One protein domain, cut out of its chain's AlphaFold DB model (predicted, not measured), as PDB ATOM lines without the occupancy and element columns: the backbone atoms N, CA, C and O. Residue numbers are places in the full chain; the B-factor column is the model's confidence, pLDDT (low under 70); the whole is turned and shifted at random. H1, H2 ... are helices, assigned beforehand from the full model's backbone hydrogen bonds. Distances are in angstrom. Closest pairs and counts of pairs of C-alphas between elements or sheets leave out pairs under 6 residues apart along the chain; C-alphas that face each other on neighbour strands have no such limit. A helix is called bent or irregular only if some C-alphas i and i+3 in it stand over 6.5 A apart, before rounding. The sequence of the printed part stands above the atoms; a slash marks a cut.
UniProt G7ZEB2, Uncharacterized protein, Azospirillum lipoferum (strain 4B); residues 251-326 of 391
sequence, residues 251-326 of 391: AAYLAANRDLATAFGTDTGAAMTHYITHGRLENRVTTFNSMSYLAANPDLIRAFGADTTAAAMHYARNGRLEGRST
ATOM      1  N   ALA A 251     154.802 105.323 186.891       97.38
ATOM      2  CA  ALA A 251     154.643 106.289 187.971       97.38
ATOM      3  C   ALA A 251     155.143 107.675 187.541       97.38
ATOM      4  O   ALA A 251     154.435 108.664 187.738       97.38
ATOM      5  N   ALA A 252     156.299 107.761 186.874       97.62
ATOM      6  CA  ALA A 252     156.772 108.991 186.247       97.62
ATOM      7  C   ALA A 252     155.817 109.486 185.153       97.62
ATOM      8  O   ALA A 252     155.560 110.687 185.071       97.62
ATOM      9  N   TYR A 253     155.216 108.585 184.372       98.12
ATOM     10  CA  TYR A 253     154.206 108.943 183.375       98.12
ATOM     11  C   TYR A 253     152.963 109.602 184.007       98.12
ATOM     12  O   TYR A 253     152.528 110.668 183.557       98.12
ATOM     13  N   LEU A 254     152.436 109.048 185.107       97.75
ATOM     14  CA  LEU A 254     151.365 109.671 185.902       97.75
ATOM     15  C   LEU A 254     151.821 110.984 186.570       97.75
ATOM     16  O   LEU A 254     151.063 111.957 186.632       97.75
ATOM     17  N   ALA A 255     153.068 111.060 187.038       97.00
ATOM     18  CA  ALA A 255     153.658 112.247 187.663       97.00
ATOM     19  C   ALA A 255     153.988 113.377 186.663       97.00
ATOM     20  O   ALA A 255     153.986 114.553 187.038       97.00
ATOM     21  N   ALA A 256     154.139 113.062 185.376       96.69
ATOM     22  CA  ALA A 256     154.224 114.031 184.287       96.69
ATOM     23  C   ALA A 256     152.837 114.543 183.848       96.69
ATOM     24  O   ALA A 256     152.655 115.744 183.661       96.69
ATOM     25  N   ASN A 257     151.828 113.666 183.757       96.94
ATOM     26  CA  ASN A 257     150.525 113.990 183.157       96.94
ATOM     27  C   ASN A 257     149.413 114.160 184.213       96.94
ATOM     28  O   ASN A 257     148.948 113.194 184.821       96.94
ATOM     29  N   ARG A 258     148.982 115.408 184.457       95.56
ATOM     30  CA  ARG A 258     147.985 115.745 185.498       95.56
ATOM     31  C   ARG A 258     146.609 115.142 185.224       95.56
ATOM     32  O   ARG A 258     145.950 114.689 186.155       95.56
ATOM     33  N   ASP A 259     146.171 115.182 183.977       96.38
ATOM     34  CA  ASP A 259     144.905 114.626 183.508       96.38
ATOM     35  C   ASP A 259     144.857 113.107 183.720       96.38
ATOM     36  O   ASP A 259     143.905 112.612 184.317       96.38
ATOM     37  N   LEU A 260     145.927 112.390 183.368       96.81
ATOM     38  CA  LEU A 260     146.013 110.938 183.564       96.81
ATOM     39  C   LEU A 260     146.023 110.560 185.050       96.81
ATOM     40  O   LEU A 260     145.315 109.642 185.449       96.81
ATOM     41  N   ALA A 261     146.730 111.309 185.901       95.69
ATOM     42  CA  ALA A 261     146.651 111.113 187.351       95.69
ATOM     43  C   ALA A 261     145.279 111.483 187.945       95.69
ATOM     44  O   ALA A 261     144.897 110.949 188.981       95.69
ATOM     45  N   THR A 262     144.520 112.374 187.299       94.81
ATOM     46  CA  THR A 262     143.142 112.697 187.708       94.81
ATOM     47  C   THR A 262     142.170 111.585 187.293       94.81
ATOM     48  O   THR A 262     141.249 111.279 188.043       94.81
ATOM     49  N   ALA A 263     142.385 110.963 186.130       96.69
ATOM     50  CA  ALA A 263     141.546 109.889 185.598       96.69
ATOM     51  C   ALA A 263     141.837 108.512 186.223       96.69
ATOM     52  O   ALA A 263     140.907 107.768 186.522       96.69
ATOM     53  N   PHE A 264     143.114 108.173 186.422       96.38
ATOM     54  CA  PHE A 264     143.572 106.840 186.842       96.38
ATOM     55  C   PHE A 264     144.134 106.802 188.273       96.38
ATOM     56  O   PHE A 264     144.382 105.727 188.819       96.38
ATOM     57  N   GLY A 265     144.362 107.956 188.907       92.75
ATOM     58  CA  GLY A 265     144.954 108.031 190.243       92.75
ATOM     59  C   GLY A 265     146.369 107.450 190.276       92.75
ATOM     60  O   GLY A 265     147.316 108.067 189.793       92.75
ATOM     61  N   THR A 266     146.497 106.267 190.877       89.75
ATOM     62  CA  THR A 266     147.750 105.504 191.013       89.75
ATOM     63  C   THR A 266     147.711 104.158 190.277       89.75
ATOM     64  O   THR A 266     148.528 103.290 190.565       89.75
ATOM     65  N   ASP A 267     146.760 103.950 189.360       96.31
ATOM     66  CA  ASP A 267     146.699 102.744 188.528       96.31
ATOM     67  C   ASP A 267     147.751 102.808 187.405       96.31
ATOM     68  O   ASP A 267     147.592 103.497 186.391       96.31
ATOM     69  N   THR A 268     148.860 102.088 187.598       96.38
ATOM     70  CA  THR A 268     149.935 101.967 186.606       96.38
ATOM     71  C   THR A 268     149.524 101.148 185.386       96.38
ATOM     72  O   THR A 268     150.012 101.428 184.293       96.38
ATOM     73  N   GLY A 269     148.619 100.174 185.528       97.12
ATOM     74  CA  GLY A 269     148.132  99.348 184.423       97.12
ATOM     75  C   GLY A 269     147.299 100.166 183.439       97.12
ATOM     76  O   GLY A 269     147.553 100.140 182.231       97.12
ATOM     77  N   ALA A 270     146.369 100.973 183.958       98.06
ATOM     78  CA  ALA A 270     145.612 101.946 183.174       98.06
ATOM     79  C   ALA A 270     146.534 102.986 182.513       98.06
ATOM     80  O   ALA A 270     146.378 103.292 181.330       98.06
ATOM     81  N   ALA A 271     147.554 103.471 183.233       98.00
ATOM     82  CA  ALA A 271     148.539 104.405 182.692       98.00
ATOM     83  C   ALA A 271     149.364 103.803 181.534       98.00
ATOM     84  O   ALA A 271     149.530 104.448 180.498       98.00
ATOM     85  N   MET A 272     149.842 102.562 181.663       98.25
ATOM     86  CA  MET A 272     150.576 101.869 180.594       98.25
ATOM     87  C   MET A 272     149.676 101.561 179.396       98.25
ATOM     88  O   MET A 272     150.066 101.822 178.260       98.25
ATOM     89  N   THR A 273     148.446 101.106 179.646       98.25
ATOM     90  CA  THR A 273     147.417 100.906 178.613       98.25
ATOM     91  C   THR A 273     147.162 102.197 177.836       98.25
ATOM     92  O   THR A 273     147.178 102.184 176.603       98.25
ATOM     93  N   HIS A 274     147.006 103.330 178.528       98.25
ATOM     94  CA  HIS A 274     146.870 104.641 177.896       98.25
ATOM     95  C   HIS A 274     148.109 105.014 177.075       98.25
ATOM     96  O   HIS A 274     147.974 105.464 175.940       98.25
ATOM     97  N   TYR A 275     149.322 104.812 177.601       98.31
ATOM     98  CA  TYR A 275     150.547 105.142 176.868       98.31
ATOM     99  C   TYR A 275     150.694 104.333 175.571       98.31
ATOM    100  O   TYR A 275     150.997 104.903 174.521       98.31
ATOM    101  N   ILE A 276     150.438 103.024 175.647       97.75
ATOM    102  CA  ILE A 276     150.464 102.087 174.518       97.75
ATOM    103  C   ILE A 276     149.473 102.510 173.428       97.75
ATOM    104  O   ILE A 276     149.844 102.553 172.257       97.75
ATOM    105  N   THR A 277     148.233 102.831 173.812       96.69
ATOM    106  CA  THR A 277     147.119 103.051 172.871       96.69
ATOM    107  C   THR A 277     147.003 104.489 172.355       96.69
ATOM    108  O   THR A 277     146.650 104.683 171.195       96.69
ATOM    109  N   HIS A 278     147.319 105.491 173.180       95.94
ATOM    110  CA  HIS A 278     147.102 106.914 172.883       95.94
ATOM    111  C   HIS A 278     148.351 107.765 173.147       95.94
ATOM    112  O   HIS A 278     148.801 108.513 172.278       95.94
ATOM    113  N   GLY A 279     148.964 107.621 174.327       95.62
ATOM    114  CA  GLY A 279     149.988 108.542 174.829       95.62
ATOM    115  C   GLY A 279     151.231 108.695 173.946       95.62
ATOM    116  O   GLY A 279     151.839 109.765 173.931       95.62
ATOM    117  N   ARG A 280     151.587 107.661 173.173       93.38
ATOM    118  CA  ARG A 280     152.646 107.724 172.149       93.38
ATOM    119  C   ARG A 280     152.277 108.595 170.946       93.38
ATOM    120  O   ARG A 280     153.125 109.341 170.470       93.38
ATOM    121  N   LEU A 281     151.039 108.507 170.456       93.75
ATOM    122  CA  LEU A 281     150.543 109.312 169.329       93.75
ATOM    123  C   LEU A 281     150.359 110.779 169.739       93.75
ATOM    124  O   LEU A 281     150.645 111.692 168.971       93.75
ATOM    125  N   GLU A 282     149.959 110.993 170.991       95.75
ATOM    126  CA  GLU A 282     149.855 112.303 171.641       95.75
ATOM    127  C   GLU A 282     151.219 112.929 172.004       95.75
ATOM    128  O   GLU A 282     151.260 114.073 172.451       95.75
ATOM    129  N   ASN A 283     152.337 112.208 171.827       95.06
ATOM    130  CA  ASN A 283     153.691 112.617 172.237       95.06
ATOM    131  C   ASN A 283     153.781 113.046 173.719       95.06
ATOM    132  O   ASN A 283     154.463 114.012 174.066       95.06
ATOM    133  N   ARG A 284     153.076 112.335 174.610       96.69
ATOM    134  CA  ARG A 284     153.055 112.644 176.046       96.69
ATOM    135  C   ARG A 284     154.439 112.509 176.680       96.69
ATOM    136  O   ARG A 284     155.180 111.569 176.399       96.69
ATOM    137  N   VAL A 285     154.735 113.399 177.625       96.31
ATOM    138  CA  VAL A 285     155.940 113.318 178.463       96.31
ATOM    139  C   VAL A 285     155.851 112.085 179.364       96.31
ATOM    140  O   VAL A 285     154.844 111.888 180.041       96.31
ATOM    141  N   THR A 286     156.902 111.266 179.379       96.00
ATOM    142  CA  THR A 286     156.997 110.027 180.176       96.00
ATOM    143  C   THR A 286     157.897 110.141 181.399       96.00
ATOM    144  O   THR A 286     157.884 109.255 182.247       96.00
ATOM    145  N   THR A 287     158.669 111.220 181.511       95.50
ATOM    146  CA  THR A 287     159.683 111.392 182.550       95.50
ATOM    147  C   THR A 287     159.247 112.385 183.622       95.50
ATOM    148  O   THR A 287     158.655 113.430 183.352       95.50
ATOM    149  N   PHE A 288     159.604 112.074 184.864       96.06
ATOM    150  CA  PHE A 288     159.450 112.939 186.024       96.06
ATOM    151  C   PHE A 288     160.700 112.791 186.892       96.06
ATOM    152  O   PHE A 288     161.157 111.675 187.135       96.06
ATOM    153  N   ASN A 289     161.291 113.898 187.346       95.56
ATOM    154  CA  ASN A 289     162.515 113.845 188.146       95.56
ATOM    155  C   ASN A 289     162.186 113.573 189.624       95.56
ATOM    156  O   ASN A 289     162.286 114.454 190.481       95.56
ATOM    157  N   SER A 290     161.789 112.334 189.918       96.19
ATOM    158  CA  SER A 290     161.428 111.873 191.263       96.19
ATOM    159  C   SER A 290     162.533 112.089 192.296       96.19
ATOM    160  O   SER A 290     162.236 112.380 193.451       96.19
ATOM    161  N   MET A 291     163.804 111.986 191.893       95.56
ATOM    162  CA  MET A 291     164.941 112.196 192.794       95.56
ATOM    163  C   MET A 291     165.090 113.675 193.180       95.56
ATOM    164  O   MET A 291     165.291 113.991 194.350       95.56
ATOM    165  N   SER A 292     164.913 114.593 192.224       96.44
ATOM    166  CA  SER A 292     164.819 116.034 192.499       96.44
ATOM    167  C   SER A 292     163.608 116.367 193.375       96.44
ATOM    168  O   SER A 292     163.725 117.157 194.310       96.44
ATOM    169  N   TYR A 293     162.461 115.724 193.138       97.25
ATOM    170  CA  TYR A 293     161.269 115.896 193.968       97.25
ATOM    171  C   TYR A 293     161.482 115.413 195.415       97.25
ATOM    172  O   TYR A 293     161.152 116.147 196.344       97.25
ATOM    173  N   LEU A 294     162.102 114.244 195.631       97.12
ATOM    174  CA  LEU A 294     162.512 113.786 196.968       97.12
ATOM    175  C   LEU A 294     163.482 114.774 197.623       97.12
ATOM    176  O   LEU A 294     163.245 115.224 198.741       97.12
ATOM    177  N   ALA A 295     164.543 115.164 196.914       96.00
ATOM    178  CA  ALA A 295     165.565 116.071 197.429       96.00
ATOM    179  C   ALA A 295     165.011 117.468 197.784       96.00
ATOM    180  O   ALA A 295     165.482 118.099 198.731       96.00
ATOM    181  N   ALA A 296     163.977 117.935 197.077       95.62
ATOM    182  CA  ALA A 296     163.262 119.174 197.380       95.62
ATOM    183  C   ALA A 296     162.289 119.066 198.576       95.62
ATOM    184  O   ALA A 296     161.871 120.099 199.100       95.62
ATOM    185  N   ASN A 297     161.934 117.854 199.026       95.81
ATOM    186  CA  ASN A 297     160.923 117.605 200.062       95.81
ATOM    187  C   ASN A 297     161.452 116.646 201.160       95.81
ATOM    188  O   ASN A 297     161.170 115.444 201.133       95.81
ATOM    189  N   PRO A 298     162.206 117.144 202.165       94.06
ATOM    190  CA  PRO A 298     162.875 116.301 203.169       94.06
ATOM    191  C   PRO A 298     161.964 115.520 204.132       94.06
ATOM    192  O   PRO A 298     162.434 114.695 204.919       94.06
ATOM    193  N   ASP A 299     160.665 115.795 204.151       95.50
ATOM    194  CA  ASP A 299     159.656 114.948 204.792       95.50
ATOM    195  C   ASP A 299     159.382 113.671 203.978       95.50
ATOM    196  O   ASP A 299     159.290 112.595 204.564       95.50
ATOM    197  N   LEU A 300     159.378 113.747 202.643       96.38
ATOM    198  CA  LEU A 300     159.204 112.577 201.775       96.38
ATOM    199  C   LEU A 300     160.412 111.637 201.827       96.38
ATOM    200  O   LEU A 300     160.228 110.426 201.813       96.38
ATOM    201  N   ILE A 301     161.630 112.162 202.005       95.88
ATOM    202  CA  ILE A 301     162.824 111.329 202.267       95.88
ATOM    203  C   ILE A 301     162.656 110.529 203.573       95.88
ATOM    204  O   ILE A 301     163.106 109.391 203.673       95.88
ATOM    205  N   ARG A 302     161.972 111.084 204.583       94.00
ATOM    206  CA  ARG A 302     161.685 110.371 205.841       94.00
ATOM    207  C   ARG A 302     160.554 109.347 205.707       94.00
ATOM    208  O   ARG A 302     160.554 108.381 206.459       94.00
ATOM    209  N   ALA A 303     159.629 109.539 204.766       96.31
ATOM    210  CA  ALA A 303     158.527 108.613 204.500       96.31
ATOM    211  C   ALA A 303     158.902 107.468 203.537       96.31
ATOM    212  O   ALA A 303     158.483 106.334 203.747       96.31
ATOM    213  N   PHE A 304     159.681 107.762 202.492       96.38
ATOM    214  CA  PHE A 304     159.943 106.866 201.353       96.38
ATOM    215  C   PHE A 304     161.436 106.566 201.129       96.38
ATOM    216  O   PHE A 304     161.788 105.746 200.281       96.38
ATOM    217  N   GLY A 305     162.345 107.230 201.849       95.56
ATOM    218  CA  GLY A 305     163.782 107.115 201.601       95.56
ATOM    219  C   GLY A 305     164.149 107.596 200.197       95.56
ATOM    220  O   GLY A 305     163.900 108.747 199.841       95.56
ATOM    221  N   ALA A 306     164.745 106.697 199.412       95.50
ATOM    222  CA  ALA A 306     165.137 106.926 198.022       95.50
ATOM    223  C   ALA A 306     164.156 106.318 196.995       95.50
ATOM    224  O   ALA A 306     164.492 106.255 195.814       95.50
ATOM    225  N   ASP A 307     162.970 105.857 197.416       96.94
ATOM    226  CA  ASP A 307     161.974 105.263 196.515       96.94
ATOM    227  C   ASP A 307     161.379 106.319 195.564       96.94
ATOM    228  O   ASP A 307     160.483 107.102 195.902       96.94
ATOM    229  N   THR A 308     161.899 106.333 194.338       96.06
ATOM    230  CA  THR A 308     161.479 107.234 193.263       96.06
ATOM    231  C   THR A 308     160.086 106.925 192.720       96.06
ATOM    232  O   THR A 308     159.446 107.830 192.180       96.06
ATOM    233  N   THR A 309     159.598 105.694 192.874       96.50
ATOM    234  CA  THR A 309     158.269 105.265 192.418       96.50
ATOM    235  C   THR A 309     157.205 105.762 193.391       96.50
ATOM    236  O   THR A 309     156.246 106.419 192.976       96.50
ATOM    237  N   ALA A 310     157.412 105.561 194.697       96.94
ATOM    238  CA  ALA A 310     156.574 106.142 195.744       96.94
ATOM    239  C   ALA A 310     156.563 107.677 195.667       96.94
ATOM    240  O   ALA A 310     155.504 108.297 195.778       96.94
ATOM    241  N   ALA A 311     157.713 108.301 195.392       97.19
ATOM    242  CA  ALA A 311     157.812 109.744 195.203       97.19
ATOM    243  C   ALA A 311     157.023 110.251 193.981       97.19
ATOM    244  O   ALA A 311     156.270 111.221 194.100       97.19
ATOM    245  N   ALA A 312     157.147 109.591 192.824       97.06
ATOM    246  CA  ALA A 312     156.365 109.918 191.631       97.06
ATOM    247  C   ALA A 312     154.858 109.793 191.898       97.06
ATOM    248  O   ALA A 312     154.108 110.736 191.644       97.06
ATOM    249  N   MET A 313     154.419 108.686 192.505       96.50
ATOM    250  CA  MET A 313     153.017 108.477 192.882       96.50
ATOM    251  C   MET A 313     152.513 109.512 193.893       96.50
ATOM    252  O   MET A 313     151.395 110.017 193.763       96.50
ATOM    253  N   HIS A 314     153.345 109.888 194.868       97.19
ATOM    254  CA  HIS A 314     153.010 110.934 195.825       97.19
ATOM    255  C   HIS A 314     152.803 112.289 195.138       97.19
ATOM    256  O   HIS A 314     151.828 112.982 195.429       97.19
ATOM    257  N   TYR A 315     153.679 112.669 194.200       97.19
ATOM    258  CA  TYR A 315     153.477 113.880 193.402       97.19
ATOM    259  C   TYR A 315     152.222 113.790 192.532       97.19
ATOM    260  O   TYR A 315     151.439 114.742 192.490       97.19
ATOM    261  N   ALA A 316     152.018 112.644 191.874       95.19
ATOM    262  CA  ALA A 316     150.910 112.421 190.962       95.19
ATOM    263  C   ALA A 316     149.555 112.658 191.643       95.19
ATOM    264  O   ALA A 316     148.715 113.365 191.076       95.19
ATOM    265  N   ARG A 317     149.394 112.117 192.862       93.62
ATOM    266  CA  ARG A 317     148.157 112.137 193.655       93.62
ATOM    267  C   ARG A 317     147.991 113.381 194.536       93.62
ATOM    268  O   ARG A 317     146.925 113.986 194.515       93.62
ATOM    269  N   ASN A 318     149.021 113.759 195.299       93.81
ATOM    270  CA  ASN A 318     148.912 114.778 196.353       93.81
ATOM    271  C   ASN A 318     149.817 115.992 196.102       93.81
ATOM    272  O   ASN A 318     149.362 117.130 196.178       93.81
ATOM    273  N   GLY A 319     151.094 115.772 195.766       94.19
ATOM    274  CA  GLY A 319     152.117 116.826 195.758       94.19
ATOM    275  C   GLY A 319     151.821 118.011 194.834       94.19
ATOM    276  O   GLY A 319     152.177 119.142 195.161       94.19
ATOM    277  N   ARG A 320     151.107 117.777 193.724       91.50
ATOM    278  CA  ARG A 320     150.575 118.842 192.854       91.50
ATOM    279  C   ARG A 320     149.524 119.720 193.537       91.50
ATOM    280  O   ARG A 320     149.517 120.926 193.317       91.50
ATOM    281  N   LEU A 321     148.624 119.122 194.319       92.31
ATOM    282  CA  LEU A 321     147.557 119.822 195.046       92.31
ATOM    283  C   LEU A 321     148.118 120.571 196.263       92.31
ATOM    284  O   LEU A 321     147.654 121.659 196.584       92.31
ATOM    285  N   GLU A 322     149.156 120.013 196.888       95.19
ATOM    286  CA  GLU A 322     149.924 120.635 197.974       95.19
ATOM    287  C   GLU A 322     150.874 121.752 197.494       95.19
ATOM    288  O   GLU A 322     151.449 122.460 198.317       95.19
ATOM    289  N   GLY A 323     151.066 121.920 196.178       94.31
ATOM    290  CA  GLY A 323     151.960 122.938 195.612       94.31
ATOM    291  C   GLY A 323     153.452 122.690 195.878       94.31
ATOM    292  O   GLY A 323     154.234 123.639 195.928       94.31
ATOM    293  N   ARG A 324     153.862 121.430 196.077       96.00
ATOM    294  CA  ARG A 324     155.248 121.069 196.417       96.00
ATOM    295  C   ARG A 324     156.230 121.374 195.286       96.00
ATOM    296  O   ARG A 324     155.945 121.130 194.115       96.00
ATOM    297  N   SER A 325     157.436 121.813 195.657       94.38
ATOM    298  CA  SER A 325     158.539 121.980 194.703       94.38
ATOM    299  C   SER A 325     158.970 120.632 194.126       94.38
ATOM    300  O   SER A 325     159.180 119.675 194.869       94.38
ATOM    301  N   THR A 326     159.162 120.579 192.810       95.12
ATOM    302  CA  THR A 326     159.754 119.445 192.079       95.12
ATOM    303  C   THR A 326     161.252 119.615 191.819       95.12
ATOM    304  O   THR A 326     161.907 118.670 191.377       95.12
TER     305      THR A 326
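Overview. This is residues 251 to 326 of the 391 residues of an uncharacterized protein of Azospirillum lipoferum (strain 4B) (UniProt G7ZEB2). Two groups of three short, crossed helices, H1 to H3 and H4 to H6, are set end to end, and they meet in the middle, where H6 packs on H1 and, less broadly, on H2. H5 is at one end of the long axis and H3 is towards the other, while the link from H3 to H4 runs back along the domain and residues 320 to 326 after H6 fold back towards H4. The printed part has 76 residues with six named helices, in the order H1 H2 H3 H4 H5 H6, and no named strand; its class is all helix. It is compact, with a radius of gyration of the C-alphas of 12.2 A, yet elongated, with spans of 37 by 19 by 18 A.

Arrangement. H1, residues 251 to 256, and H2, residues 258 to 264, touch only at the corner by their tight link, and only just, with 3 pairs of C-alphas within 8 A; the closest C-alphas are those of Leu 254 and Ala 261, 5.1 A apart. H3, residues 268 to 279, touches H1 with residues 268 to 271 alone, at a steep tilt of 51 degrees, and the closest C-alphas are those of Ala 251 and Thr 268, 6.5 A apart. H3 only just touches H2, with 3 pairs of C-alphas within 8 A, the closest being those of Phe 264 and Ala 270 at 6.4 A. After a short link comes H4, residues 290 to 296, which is apart from H3 and close but not clearly touching H1, with the C-alphas of Ala 252 and Ser 290 7.4 A apart. H5, residues 298 to 304, touches H4 only at the corner, and only just, with 3 pairs of C-alphas within 8 A; the closest C-alphas are those of Leu 294 and Ile 301 at 5.8 A. H6, residues 308 to 319, is the hub and touches H1, H2, H4 and H5. It touches H1 with 15 pairs of C-alphas within 8 A, the closest those of Ala 255 and Ala 316 at 4.3 A, and the two run the same way at a steep tilt of 45 degrees. With residues 316 to 317 alone H6 touches H2, about perpendicular at 81 degrees, and the closest C-alphas are those of Ala 261 and Ala 316, 5.7 A apart. With residues 308 to 312 alone it touches H4 at a steep tilt of 66 degrees, the closest C-alphas being those of Ser 290 and Thr 308 at 5.1 A. H6 only just touches H5, with 3 pairs of C-alphas within 8 A, the closest those of Phe 304 and Ala 310 at 6.6 A. H3 is apart from H5 and H6. Every O i to N i+4 pair is within hydrogen-bond range in H1, H2, H3, H4 and H6, and 2 of 3 are in H5.

Along the chain. H1 begins at C-alpha 251, (154.643, 106.289, 187.971). H3 is 13.5 A from first to last C-alpha and ends at C-alpha 279, (149.988, 108.542, 174.829); it is neither bent nor irregular, but only just: C-alphas 276 and 279 are 6.5 A apart. H2 and H5 each measure 10.0 A, H4 9.7 A and H1 8.6 A. H6 is 13.6 A long and ends at C-alpha 319, (152.117, 116.826, 195.758); it is only just irregular, with C-alphas 316 and 319 6.6 A apart.

Size, cuts and confidence. The two C-alphas farthest apart are those of Leu 281 and Arg 302, at 38.2 A. The printed part has no cut, and no link is long. Mean pLDDT of the printed part is 95.9, and no printed residue is under 70.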